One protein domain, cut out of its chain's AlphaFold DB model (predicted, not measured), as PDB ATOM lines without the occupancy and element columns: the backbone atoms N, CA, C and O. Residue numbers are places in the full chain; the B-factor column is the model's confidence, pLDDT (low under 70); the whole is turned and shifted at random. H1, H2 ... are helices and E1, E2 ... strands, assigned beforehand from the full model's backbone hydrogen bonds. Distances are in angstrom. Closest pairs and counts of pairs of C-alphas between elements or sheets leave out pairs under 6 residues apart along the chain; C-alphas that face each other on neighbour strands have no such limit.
ATOM      1  N   ILE A   4     448.985 361.658 396.338       83.69
ATOM      2  CA  ILE A   4     447.921 362.462 395.721       83.69
ATOM      3  C   ILE A   4     448.032 363.926 396.165       83.69
ATOM      4  O   ILE A   4     448.041 364.814 395.320       83.69
ATOM      5  N   GLU A   5     448.222 364.180 397.464       86.88
ATOM      6  CA  GLU A   5     448.417 365.535 398.008       86.88
ATOM      7  C   GLU A   5     449.653 366.221 397.404       86.88
ATOM      8  O   GLU A   5     449.659 367.427 397.162       86.88
ATOM      9  N   LEU A   6     450.706 365.445 397.124       89.19
ATOM     10  CA  LEU A   6     451.913 365.941 396.466       89.19
ATOM     11  C   LEU A   6     451.654 366.345 395.009       89.19
ATOM     12  O   LEU A   6     452.115 367.401 394.579       89.19
ATOM     13  N   ASP A   7     450.918 365.527 394.257       90.06
ATOM     14  CA  ASP A   7     450.534 365.842 392.877       90.06
ATOM     15  C   ASP A   7     449.620 367.079 392.814       90.06
ATOM     16  O   ASP A   7     449.787 367.947 391.953       90.06
ATOM     17  N   GLU A   8     448.702 367.221 393.771       91.75
ATOM     18  CA  GLU A   8     447.858 368.410 393.917       91.75
ATOM     19  C   GLU A   8     448.674 369.664 394.243       91.75
ATOM     20  O   GLU A   8     448.522 370.679 393.563       91.75
ATOM     21  N   ALA A   9     449.599 369.589 395.206       93.19
ATOM     22  CA  ALA A   9     450.499 370.695 395.527       93.19
ATOM     23  C   ALA A   9     451.305 371.140 394.293       93.19
ATOM     24  O   ALA A   9     451.453 372.334 394.029       93.19
ATOM     25  N   MET A  10     451.772 370.185 393.489       93.06
ATOM     26  CA  MET A  10     452.496 370.464 392.252       93.06
ATOM     27  C   MET A  10     451.644 371.178 391.206       93.06
ATOM     28  O   MET A  10     452.084 372.183 390.637       93.06
ATOM     29  N   LYS A  11     450.402 370.728 391.009       94.44
ATOM     30  CA  LYS A  11     449.428 371.401 390.139       94.44
ATOM     31  C   LYS A  11     449.115 372.816 390.621       94.44
ATOM     32  O   LYS A  11     449.012 373.719 389.790       94.44
ATOM     33  N   THR A  12     449.007 373.030 391.933       95.62
ATOM     34  CA  THR A  12     448.828 374.367 392.517       95.62
ATOM     35  C   THR A  12     450.001 375.277 392.167       95.62
ATOM     36  O   THR A  12     449.779 376.356 391.625       95.62
ATOM     37  N   ILE A  13     451.247 374.841 392.378       94.81
ATOM     38  CA  ILE A  13     452.428 375.652 392.038       94.81
ATOM     39  C   ILE A  13     452.489 375.962 390.538       94.81
ATOM     40  O   ILE A  13     452.753 377.106 390.162       94.81
ATOM     41  N   ASP A  14     452.217 374.986 389.670       94.31
ATOM     42  CA  ASP A  14     452.181 375.209 388.221       94.31
ATOM     43  C   ASP A  14     451.098 376.214 387.807       94.31
ATOM     44  O   ASP A  14     451.360 377.098 386.985       94.31
ATOM     45  N   SER A  15     449.912 376.118 388.412       94.81
ATOM     46  CA  SER A  15     448.822 377.078 388.232       94.81
ATOM     47  C   SER A  15     449.246 378.481 388.668       94.81
ATOM     48  O   SER A  15     449.133 379.418 387.876       94.81
ATOM     49  N   CYS A  16     449.809 378.640 389.871       94.62
ATOM     50  CA  CYS A  16     450.284 379.931 390.372       94.62
ATOM     51  C   CYS A  16     451.341 380.541 389.444       94.62
ATOM     52  O   CYS A  16     451.213 381.695 389.046       94.62
ATOM     53  N   LEU A  17     452.340 379.757 389.025       93.25
ATOM     54  CA  LEU A  17     453.379 380.224 388.105       93.25
ATOM     55  C   LEU A  17     452.808 380.659 386.749       93.25
ATOM     56  O   LEU A  17     453.317 381.610 386.167       93.25
ATOM     57  N   SER A  18     451.754 380.002 386.253       92.12
ATOM     58  CA  SER A  18     451.089 380.395 385.000       92.12
ATOM     59  C   SER A  18     450.296 381.703 385.105       92.12
ATOM     60  O   SER A  18     450.137 382.402 384.107       92.12
ATOM     61  N   GLN A  19     449.816 382.046 386.306       92.62
ATOM     62  CA  GLN A  19     449.111 383.304 386.584       92.62
ATOM     63  C   GLN A  19     450.080 384.481 386.762       92.62
ATOM     64  O   GLN A  19     449.685 385.642 386.667       92.62
ATOM     65  N   MET A  20     451.349 384.188 387.037       90.06
ATOM     66  CA  MET A  20     452.383 385.186 387.249       90.06
ATOM     67  C   MET A  20     453.097 385.530 385.942       90.06
ATOM     68  O   MET A  20     453.451 384.660 385.152       90.06
ATOM     69  N   ASN A  21     453.453 386.804 385.768       84.38
ATOM     70  CA  ASN A  21     454.346 387.249 384.691       84.38
ATOM     71  C   ASN A  21     455.825 386.947 385.015       84.38
ATOM     72  O   ASN A  21     456.692 387.810 384.873       84.38
ATOM     73  N   TRP A  22     456.125 385.737 385.497       88.44
ATOM     74  CA  TRP A  22     457.474 385.330 385.879       88.44
ATOM     75  C   TRP A  22     458.038 384.283 384.916       88.44
ATOM     76  O   TRP A  22     457.668 383.112 384.940       88.44
ATOM     77  N   SER A  23     458.973 384.711 384.063       85.94
ATOM     78  CA  SER A  23     459.647 383.821 383.113       85.94
ATOM     79  C   SER A  23     460.843 383.124 383.766       85.94
ATOM     80  O   SER A  23     461.950 383.663 383.823       85.94
ATOM     81  N   LEU A  24     460.614 381.912 384.270       86.62
ATOM     82  CA  LEU A  24     461.664 381.023 384.757       86.62
ATOM     83  C   LEU A  24     462.142 380.082 383.650       86.62
ATOM     84  O   LEU A  24     461.343 379.464 382.947       86.62
ATOM     85  N   LYS A  25     463.463 379.886 383.553       91.38
ATOM     86  CA  LYS A  25     464.026 378.784 382.758       91.38
ATOM     87  C   LYS A  25     463.499 377.451 383.295       91.38
ATOM     88  O   LYS A  25     463.358 377.288 384.505       91.38
ATOM     89  N   SER A  26     463.296 376.468 382.417       90.75
ATOM     90  CA  SER A  26     462.745 375.158 382.797       90.75
ATOM     91  C   SER A  26     463.535 374.463 383.913       90.75
ATOM     92  O   SER A  26     462.943 373.821 384.776       90.75
ATOM     93  N   SER A  27     464.864 374.621 383.935       92.06
ATOM     94  CA  SER A  27     465.722 374.098 385.005       92.06
ATOM     95  C   SER A  27     465.454 374.771 386.353       92.06
ATOM     96  O   SER A  27     465.264 374.077 387.347       92.06
ATOM     97  N   SER A  28     465.383 376.104 386.383       92.50
ATOM     98  CA  SER A  28     465.078 376.888 387.586       92.50
ATOM     99  C   SER A  28     463.663 376.619 388.092       92.50
ATOM    100  O   SER A  28     463.475 376.426 389.286       92.50
ATOM    101  N   LYS A  29     462.679 376.508 387.188       92.69
ATOM    102  CA  LYS A  29     461.309 376.115 387.543       92.69
ATOM    103  C   LYS A  29     461.285 374.742 388.213       92.69
ATOM    104  O   LYS A  29     460.711 374.594 389.285       92.69
ATOM    105  N   ARG A  30     461.949 373.745 387.620       93.06
ATOM    106  CA  ARG A  30     462.034 372.402 388.208       93.06
ATOM    107  C   ARG A  30     462.723 372.420 389.573       93.06
ATOM    108  O   ARG A  30     462.316 371.682 390.463       93.06
ATOM    109  N   ARG A  31     463.764 373.241 389.745       94.31
ATOM    110  CA  ARG A  31     464.468 373.364 391.024       94.31
ATOM    111  C   ARG A  31     463.583 373.991 392.104       94.31
ATOM    112  O   ARG A  31     463.473 373.400 393.169       94.31
ATOM    113  N   LEU A  32     462.871 375.069 391.773       94.44
ATOM    114  CA  LEU A  32     461.857 375.693 392.629       94.44
ATOM    115  C   LEU A  32     460.828 374.689 393.132       94.44
ATOM    116  O   LEU A  32     460.542 374.616 394.322       94.44
ATOM    117  N   GLN A  33     460.303 373.880 392.217       94.00
ATOM    118  CA  GLN A  33     459.340 372.841 392.542       94.00
ATOM    119  C   GLN A  33     459.924 371.805 393.511       94.00
ATOM    120  O   GLN A  33     459.303 371.505 394.523       94.00
ATOM    121  N   LEU A  34     461.130 371.293 393.242       95.06
ATOM    122  CA  LEU A  34     461.793 370.325 394.125       95.06
ATOM    123  C   LEU A  34     462.069 370.891 395.521       95.06
ATOM    124  O   LEU A  34     461.890 370.181 396.508       95.06
ATOM    125  N   ASP A  35     462.481 372.152 395.600       96.19
ATOM    126  CA  ASP A  35     462.762 372.818 396.866       96.19
ATOM    127  C   ASP A  35     461.472 373.030 397.676       96.19
ATOM    128  O   ASP A  35     461.436 372.707 398.862       96.19
ATOM    129  N   ILE A  36     460.373 373.447 397.032       95.75
ATOM    130  CA  ILE A  36     459.049 373.527 397.670       95.75
ATOM    131  C   ILE A  36     458.588 372.145 398.148       95.75
ATOM    132  O   ILE A  36     458.146 372.025 399.290       95.75
ATOM    133  N   ILE A  37     458.735 371.094 397.328       95.81
ATOM    134  CA  ILE A  37     458.410 369.713 397.723       95.81
ATOM    135  C   ILE A  37     459.191 369.322 398.980       95.81
ATOM    136  O   ILE A  37     458.599 368.806 399.928       95.81
ATOM    137  N   ALA A  38     460.505 369.562 399.005       95.88
ATOM    138  CA  ALA A  38     461.355 369.203 400.137       95.88
ATOM    139  C   ALA A  38     460.901 369.881 401.442       95.88
ATOM    140  O   ALA A  38     461.000 369.275 402.509       95.88
ATOM    141  N   LEU A  39     460.366 371.102 401.356       96.25
ATOM    142  CA  LEU A  39     459.831 371.829 402.504       96.25
ATOM    143  C   LEU A  39     458.458 371.308 402.944       96.25
ATOM    144  O   LEU A  39     458.282 370.993 404.115       96.25
ATOM    145  N   ILE A  40     457.483 371.176 402.035       95.31
ATOM    146  CA  ILE A  40     456.113 370.744 402.400       95.31
ATOM    147  C   ILE A  40     456.065 369.284 402.870       95.31
ATOM    148  O   ILE A  40     455.233 368.918 403.696       95.31
ATOM    149  N   THR A  41     456.997 368.455 402.390       94.62
ATOM    150  CA  THR A  41     457.200 367.080 402.878       94.62
ATOM    151  C   THR A  41     458.050 367.015 404.144       94.62
ATOM    152  O   THR A  41     458.255 365.923 404.670       94.62
ATOM    153  N   ARG A  42     458.532 368.165 404.640       94.44
ATOM    154  CA  ARG A  42     459.356 368.301 405.852       94.44
ATOM    155  C   ARG A  42     460.686 367.547 405.779       94.44
ATOM    156  O   ARG A  42     461.302 367.259 406.798       94.44
ATOM    157  N   MET A  43     461.158 367.239 404.570       93.44
ATOM    158  CA  MET A  43     462.488 366.661 404.362       93.44
ATOM    159  C   MET A  43     463.597 367.667 404.673       93.44
ATOM    160  O   MET A  43     464.710 367.270 405.016       93.44
ATOM    161  N   ARG A  44     463.317 368.963 404.505       94.25
ATOM    162  CA  ARG A  44     464.221 370.058 404.857       94.25
ATOM    163  C   ARG A  44     463.451 371.156 405.591       94.25
ATOM    164  O   ARG A  44     462.342 371.478 405.170       94.25
ATOM    165  N   PRO A  45     464.035 371.770 406.633       95.44
ATOM    166  CA  PRO A  45     463.439 372.929 407.295       95.44
ATOM    167  C   PRO A  45     463.641 374.229 406.506       95.44
ATOM    168  O   PRO A  45     462.836 375.151 406.613       95.44
ATOM    169  N   VAL A  46     464.714 374.310 405.715       96.88
ATOM    170  CA  VAL A  46     465.103 375.492 404.942       96.88
ATOM    171  C   VAL A  46     465.815 375.092 403.653       96.88
ATOM    172  O   VAL A  46     466.520 374.080 403.589       96.88
ATOM    173  N   VAL A  47     465.634 375.908 402.622       96.56
ATOM    174  CA  VAL A  47     466.347 375.839 401.345       96.56
ATOM    175  C   VAL A  47     466.776 377.248 400.948       96.56
ATOM    176  O   VAL A  47     465.996 378.193 401.042       96.56
ATOM    177  N   MET A  48     468.028 377.390 400.521       95.56
ATOM    178  CA  MET A  48     468.542 378.635 399.953       95.56
ATOM    179  C   MET A  48     468.204 378.686 398.465       95.56
ATOM    180  O   MET A  48     468.357 377.682 397.770       95.56
ATOM    181  N   ILE A  49     467.776 379.848 397.980       93.81
ATOM    182  CA  ILE A  49     467.441 380.053 396.573       93.81
ATOM    183  C   ILE A  49     468.597 380.773 395.890       93.81
ATOM    184  O   ILE A  49     468.834 381.955 396.119       93.81
ATOM    185  N   ASP A  50     469.308 380.041 395.038       86.88
ATOM    186  CA  ASP A  50     470.452 380.523 394.256       86.88
ATOM    187  C   ASP A  50     470.168 380.569 392.744       86.88
ATOM    188  O   ASP A  50     471.054 380.849 391.936       86.88
ATOM    189  N   TYR A  51     468.922 380.306 392.339       82.38
ATOM    190  CA  TYR A  51     468.508 380.299 390.942       82.38
ATOM    191  C   TYR A  51     467.472 381.381 390.637       82.38
ATOM    192  O   TYR A  51     466.375 381.417 391.185       82.38
ATOM    193  N   GLY A  52     467.794 382.173 389.615       66.50
ATOM    194  CA  GLY A  52     466.865 383.092 388.970       66.50
ATOM    195  C   GLY A  52     466.740 384.437 389.678       66.50
ATOM    196  O   GLY A  52     466.599 384.508 390.886       66.50
ATOM    197  N   GLY A  53     466.724 385.509 388.888       81.00
ATOM    198  CA  GLY A  53     466.413 386.853 389.368       81.00
ATOM    199  C   GLY A  53     467.569 387.582 390.054       81.00
ATOM    200  O   GLY A  53     468.681 387.082 390.179       81.00
ATOM    201  N   ILE A  54     467.272 388.822 390.427       85.50
ATOM    202  CA  ILE A  54     468.131 389.744 391.170       85.50
ATOM    203  C   ILE A  54     467.255 390.286 392.307       85.50
ATOM    204  O   ILE A  54     466.036 390.418 392.141       85.50
ATOM    205  N   MET A  55     467.833 390.555 393.473       86.38
ATOM    206  CA  MET A  55     467.112 391.231 394.558       86.38
ATOM    207  C   MET A  55     466.912 392.718 394.203       86.38
ATOM    208  O   MET A  55     467.834 393.336 393.674       86.38
ATOM    209  N   PRO A  56     465.738 393.326 394.468       87.94
ATOM    210  CA  PRO A  56     464.596 392.800 395.226       87.94
ATOM    211  C   PRO A  56     463.525 392.102 394.366       87.94
ATOM    212  O   PRO A  56     462.529 391.615 394.900       87.94
ATOM    213  N   GLN A  57     463.677 392.044 393.036       89.06
ATOM    214  CA  GLN A  57     462.638 391.489 392.155       89.06
ATOM    215  C   GLN A  57     462.363 390.009 392.440       89.06
ATOM    216  O   GLN A  57     461.204 389.592 392.417       89.06
ATOM    217  N   LEU A  58     463.410 389.236 392.742       90.44
ATOM    218  CA  LEU A  58     463.285 387.831 393.121       90.44
ATOM    219  C   LEU A  58     462.405 387.659 394.365       90.44
ATOM    220  O   LEU A  58     461.481 386.851 394.350       90.44
ATOM    221  N   GLN A  59     462.646 388.450 395.413       91.50
ATOM    222  CA  GLN A  59     461.842 388.420 396.634       91.50
ATOM    223  C   GLN A  59     460.370 388.700 396.336       91.50
ATOM    224  O   GLN A  59     459.515 387.929 396.754       91.50
ATOM    225  N   HIS A  60     460.067 389.741 395.553       90.69
ATOM    226  CA  HIS A  60     458.686 390.043 395.170       90.69
ATOM    227  C   HIS A  60     458.023 388.895 394.401       90.69
ATOM    228  O   HIS A  60     456.885 388.537 394.699       90.69
ATOM    229  N   GLN A  61     458.729 388.292 393.442       92.00
ATOM    230  CA  GLN A  61     458.218 387.153 392.676       92.00
ATOM    231  C   GLN A  61     457.935 385.954 393.584       92.00
ATOM    232  O   GLN A  61     456.854 385.373 393.515       92.00
ATOM    233  N   LEU A  62     458.864 385.612 394.474       93.62
ATOM    234  CA  LEU A  62     458.690 384.508 395.412       93.62
ATOM    235  C   LEU A  62     457.564 384.778 396.421       93.62
ATOM    236  O   LEU A  62     456.782 383.870 396.695       93.62
ATOM    237  N   SER A  63     457.441 386.008 396.932       92.44
ATOM    238  CA  SER A  63     456.353 386.402 397.835       92.44
ATOM    239  C   SER A  63     455.002 386.250 397.147       92.44
ATOM    240  O   SER A  63     454.115 385.589 397.678       92.44
ATOM    241  N   SER A  64     454.858 386.767 395.922       92.81
ATOM    242  CA  SER A  64     453.618 386.627 395.153       92.81
ATOM    243  C   SER A  64     453.284 385.168 394.832       92.81
ATOM    244  O   SER A  64     452.119 384.781 394.912       92.81
ATOM    245  N   LEU A  65     454.281 384.336 394.510       94.38
ATOM    246  CA  LEU A  65     454.067 382.898 394.325       94.38
ATOM    247  C   LEU A  65     453.531 382.254 395.607       94.38
ATOM    248  O   LEU A  65     452.556 381.505 395.560       94.38
ATOM    249  N   LEU A  66     454.171 382.549 396.739       94.69
ATOM    250  CA  LEU A  66     453.817 381.977 398.029       94.69
ATOM    251  C   LEU A  66     452.407 382.403 398.468       94.69
ATOM    252  O   LEU A  66     451.625 381.544 398.871       94.69
ATOM    253  N   GLN A  67     452.052 383.680 398.298       93.31
ATOM    254  CA  GLN A  67     450.699 384.205 398.522       93.31
ATOM    255  C   GLN A  67     449.647 383.439 397.727       93.31
ATOM    256  O   GLN A  67     448.647 382.975 398.274       93.31
ATOM    257  N   LEU A  68     449.869 383.302 396.416       94.19
ATOM    258  CA  LEU A  68     448.937 382.606 395.537       94.19
ATOM    259  C   LEU A  68     448.783 381.140 395.952       94.19
ATOM    260  O   LEU A  68     447.661 380.642 396.007       94.19
ATOM    261  N   ALA A  69     449.888 380.470 396.284       94.75
ATOM    262  CA  ALA A  69     449.874 379.077 396.709       94.75
ATOM    263  C   ALA A  69     449.121 378.892 398.039       94.75
ATOM    264  O   ALA A  69     448.270 378.010 398.145       94.75
ATOM    265  N   GLN A  70     449.364 379.756 399.029       94.06
ATOM    266  CA  GLN A  70     448.701 379.723 400.341       94.06
ATOM    267  C   GLN A  70     447.199 379.999 400.267       94.06
ATOM    268  O   GLN A  70     446.428 379.407 401.026       94.06
ATOM    269  N   ASN A  71     446.779 380.858 399.335       92.25
ATOM    270  CA  ASN A  71     445.367 381.124 399.066       92.25
ATOM    271  C   ASN A  71     444.662 379.937 398.392       92.25
ATOM    272  O   ASN A  71     443.449 379.792 398.527       92.25
ATOM    273  N   GLN A  72     445.401 379.099 397.659       93.50
ATOM    274  CA  GLN A  72     444.847 377.946 396.944       93.50
ATOM    275  C   GLN A  72     444.889 376.646 397.761       93.50
ATOM    276  O   GLN A  72     444.031 375.790 397.561       93.50
ATOM    277  N   SER A  73     445.859 376.469 398.664       92.56
ATOM    278  CA  SER A  73     446.002 375.237 399.450       92.56
ATOM    279  C   SER A  73     446.630 375.470 400.823       92.56
ATOM    280  O   SER A  73     447.605 376.206 400.983       92.56
ATOM    281  N   GLN A  74     446.110 374.755 401.826       90.69
ATOM    282  CA  GLN A  74     446.618 374.807 403.198       90.69
ATOM    283  C   GLN A  74     448.010 374.178 403.359       90.69
ATOM    284  O   GLN A  74     448.711 374.499 404.316       90.69
ATOM    285  N   ILE A  75     448.447 373.339 402.415       92.88
ATOM    286  CA  ILE A  75     449.760 372.671 402.460       92.88
ATOM    287  C   ILE A  75     450.910 373.694 402.520       92.88
ATOM    288  O   ILE A  75     451.944 373.439 403.134       92.88
ATOM    289  N   PHE A  76     450.719 374.885 401.947       94.31
ATOM    290  CA  PHE A  76     451.735 375.940 401.899       94.31
ATOM    291  C   PHE A  76     451.697 376.904 403.096       94.31
ATOM    292  O   PHE A  76     452.527 377.810 403.182       94.31
ATOM    293  N   GLN A  77     450.760 376.732 404.037       91.69
ATOM    294  CA  GLN A  77     450.540 377.671 405.147       91.69
ATOM    295  C   GLN A  77     451.734 377.796 406.091       91.69
ATOM    296  O   GLN A  77     451.907 378.837 406.717       91.69
ATOM    297  N   GLN A  78     452.576 376.767 406.177       93.00
ATOM    298  CA  GLN A  78     453.778 376.779 407.016       93.00
ATOM    299  C   GLN A  78     455.022 377.309 406.298       93.00
ATOM    300  O   GLN A  78     456.080 377.421 406.914       93.00
ATOM    301  N   LEU A  79     454.922 377.631 405.006       95.69
ATOM    302  CA  LEU A  79     456.048 378.162 404.254       95.69
ATOM    303  C   LEU A  79     456.156 379.677 404.425       95.69
ATOM    304  O   LEU A  79     455.151 380.385 404.394       95.69
ATOM    305  N   ARG A  80     457.373 380.188 404.587       95.38
ATOM    306  CA  ARG A  80     457.687 381.625 404.588       95.38
ATOM    307  C   ARG A  80     458.950 381.877 403.782       95.38
ATOM    308  O   ARG A  80     459.735 380.957 403.547       95.38
ATOM    309  N   LEU A  81     459.142 383.125 403.379       95.69
ATOM    310  CA  LEU A  81     460.436 383.597 402.918       95.69
ATOM    311  C   LEU A  81     461.240 384.125 404.095       95.69
ATOM    312  O   LEU A  81     460.693 384.680 405.046       95.69
ATOM    313  N   MET A  82     462.547 383.955 404.011       95.81
ATOM    314  CA  MET A  82     463.501 384.536 404.935       95.81
ATOM    315  C   MET A  82     464.631 385.164 404.126       95.81
ATOM    316  O   MET A  82     465.081 384.576 403.145       95.81
ATOM    317  N   VAL A  83     465.077 386.352 404.516       94.44
ATOM    318  CA  VAL A  83     466.179 387.080 403.882       94.44
ATOM    319  C   VAL A  83     467.267 387.316 404.915       94.44
ATOM    320  O   VAL A  83     466.979 387.666 406.060       94.44
ATOM    321  N   ILE A  84     468.515 387.084 404.515       94.81
ATOM    322  CA  ILE A  84     469.700 387.350 405.330       94.81
ATOM    323  C   ILE A  84     470.762 387.941 404.417       94.81
ATOM    324  O   ILE A  84     471.295 387.248 403.546       94.81
ATOM    325  N   GLN A  85     471.074 389.218 404.626       91.31
ATOM    326  CA  GLN A  85     471.913 390.001 403.725       91.31
ATOM    327  C   GLN A  85     471.370 389.911 402.287       91.31
ATOM    328  O   GLN A  85     470.223 390.264 402.031       91.31
ATOM    329  N   GLU A  86     472.170 389.417 401.345       88.44
ATOM    330  CA  GLU A  86     471.797 389.291 399.933       88.44
ATOM    331  C   GLU A  86     471.204 387.915 399.580       88.44
ATOM    332  O   GLU A  86     470.889 387.658 398.419       88.44
ATOM    333  N   MET A  87     471.038 387.023 400.564       93.25
ATOM    334  CA  MET A  87     470.495 385.682 400.353       93.25
ATOM    335  C   MET A  87     469.019 385.602 400.715       93.25
ATOM    336  O   MET A  87     468.565 386.185 401.699       93.25
ATOM    337  N   ILE A  88     468.284 384.799 399.948       95.06
ATOM    338  CA  ILE A  88     466.879 384.495 400.193       95.06
ATOM    339  C   ILE A  88     466.671 382.991 400.343       95.06
ATOM    340  O   ILE A  88     467.286 382.169 399.659       95.06
ATOM    341  N   TYR A  89     465.785 382.637 401.261       96.62
ATOM    342  CA  TYR A  89     465.506 381.274 401.664       96.62
ATOM    343  C   TYR A  89     464.001 381.046 401.681       96.62
ATOM    344  O   TYR A  89     463.243 381.913 402.120       96.62
ATOM    345  N   PHE A  90     463.572 379.853 401.280       96.75
ATOM    346  CA  PHE A  90     462.279 379.347 401.720       96.75
ATOM    347  C   PHE A  90     462.466 378.527 402.990       96.75
ATOM    348  O   PHE A  90     463.383 377.709 403.088       96.75
ATOM    349  N   ILE A  91     461.563 378.722 403.944       97.12
ATOM    350  CA  ILE A  91     461.567 378.017 405.222       97.12
ATOM    351  C   ILE A  91     460.219 377.347 405.453       97.12
ATOM    352  O   ILE A  91     459.182 377.890 405.075       97.12
ATOM    353  N   HIS A  92     460.230 376.195 406.116       96.00
ATOM    354  CA  HIS A  92     459.057 375.650 406.783       96.00
ATOM    355  C   HIS A  92     459.145 376.043 408.260       96.00
ATOM    356  O   HIS A  92     459.978 375.514 408.991       96.00
ATOM    357  N   VAL A  93     458.275 376.944 408.723       93.06
ATOM    358  CA  VAL A  93     458.409 377.617 410.030       93.06
ATOM    359  C   VAL A  93     458.486 376.628 411.197       93.06
ATOM    360  O   VAL A  93     459.388 376.735 412.025       93.06
ATOM    361  N   THR A  94     457.597 375.628 411.246       92.75
ATOM    362  CA  THR A  94     457.603 374.618 412.324       92.75
ATOM    363  C   THR A  94     458.886 373.785 412.347       92.75
ATOM    364  O   THR A  94     459.500 373.623 413.398       92.75
ATOM    365  N   GLU A  95     459.315 373.276 411.192       94.62
ATOM    366  CA  GLU A  95     460.512 372.438 411.088       94.62
ATOM    367  C   GLU A  95     461.786 373.246 411.343       94.62
ATOM    368  O   GLU A  95     462.693 372.757 412.010       94.62
TER     369      GLU A  95
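This is residues 4 to 95 of the 229 residues of an uncharacterized protein of Medicago truncatula (UniProt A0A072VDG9). Helices H2 and H3 cover one face of a small sheet in two layers, and H1 packs on both helices, away from the sheet. The 92 printed residues, of mixed class, run H1 H2 E1 H3 E2 E3; the antiparallel sheet's order is E1, E3, E2. The whole is compact, radius of gyration of the C-alphas 12.1 A, spanning 35 by 29 by 23 A.

Start at H1, residues 4 to 19: its residues 12 to 17 alone touch H3, residues 57 to 72, closest at the C-alphas of Cys 16 and Leu 68, 6.0 A. H1 only just touches H2, residues 26 to 40, with 3 pairs of C-alphas within 8 A, closest Met 10 and Gln 33, 7.3 A. In the sheet, find N 47 of E1, residues 46 to 49, 2.9 A from O 90 of E3, residues 87 to 92. E2, residues 79 to 84, forms a hairpin with E3; N 82 and O 89 are 2.9 A apart. E1, H3, E2 make a split strand-helix-strand unit, E3 between its strands, with a right-handed crossover. In H1, H2 and H3 every O i to N i+4 pair is within hydrogen-bond range.

Find C-alpha 4 at (447.921, 362.462, 395.721), where H1 begins its 22.8 A; H2 spans 21.2 A, H3 22.9 A. E3 ends at C-alpha 92, (459.057, 375.650, 406.783).

The C-alphas farthest apart, Ile 4 and Gln 85, are 37.4 A apart. The printed part has no cut and no long link; residue 52 is under pLDDT 70.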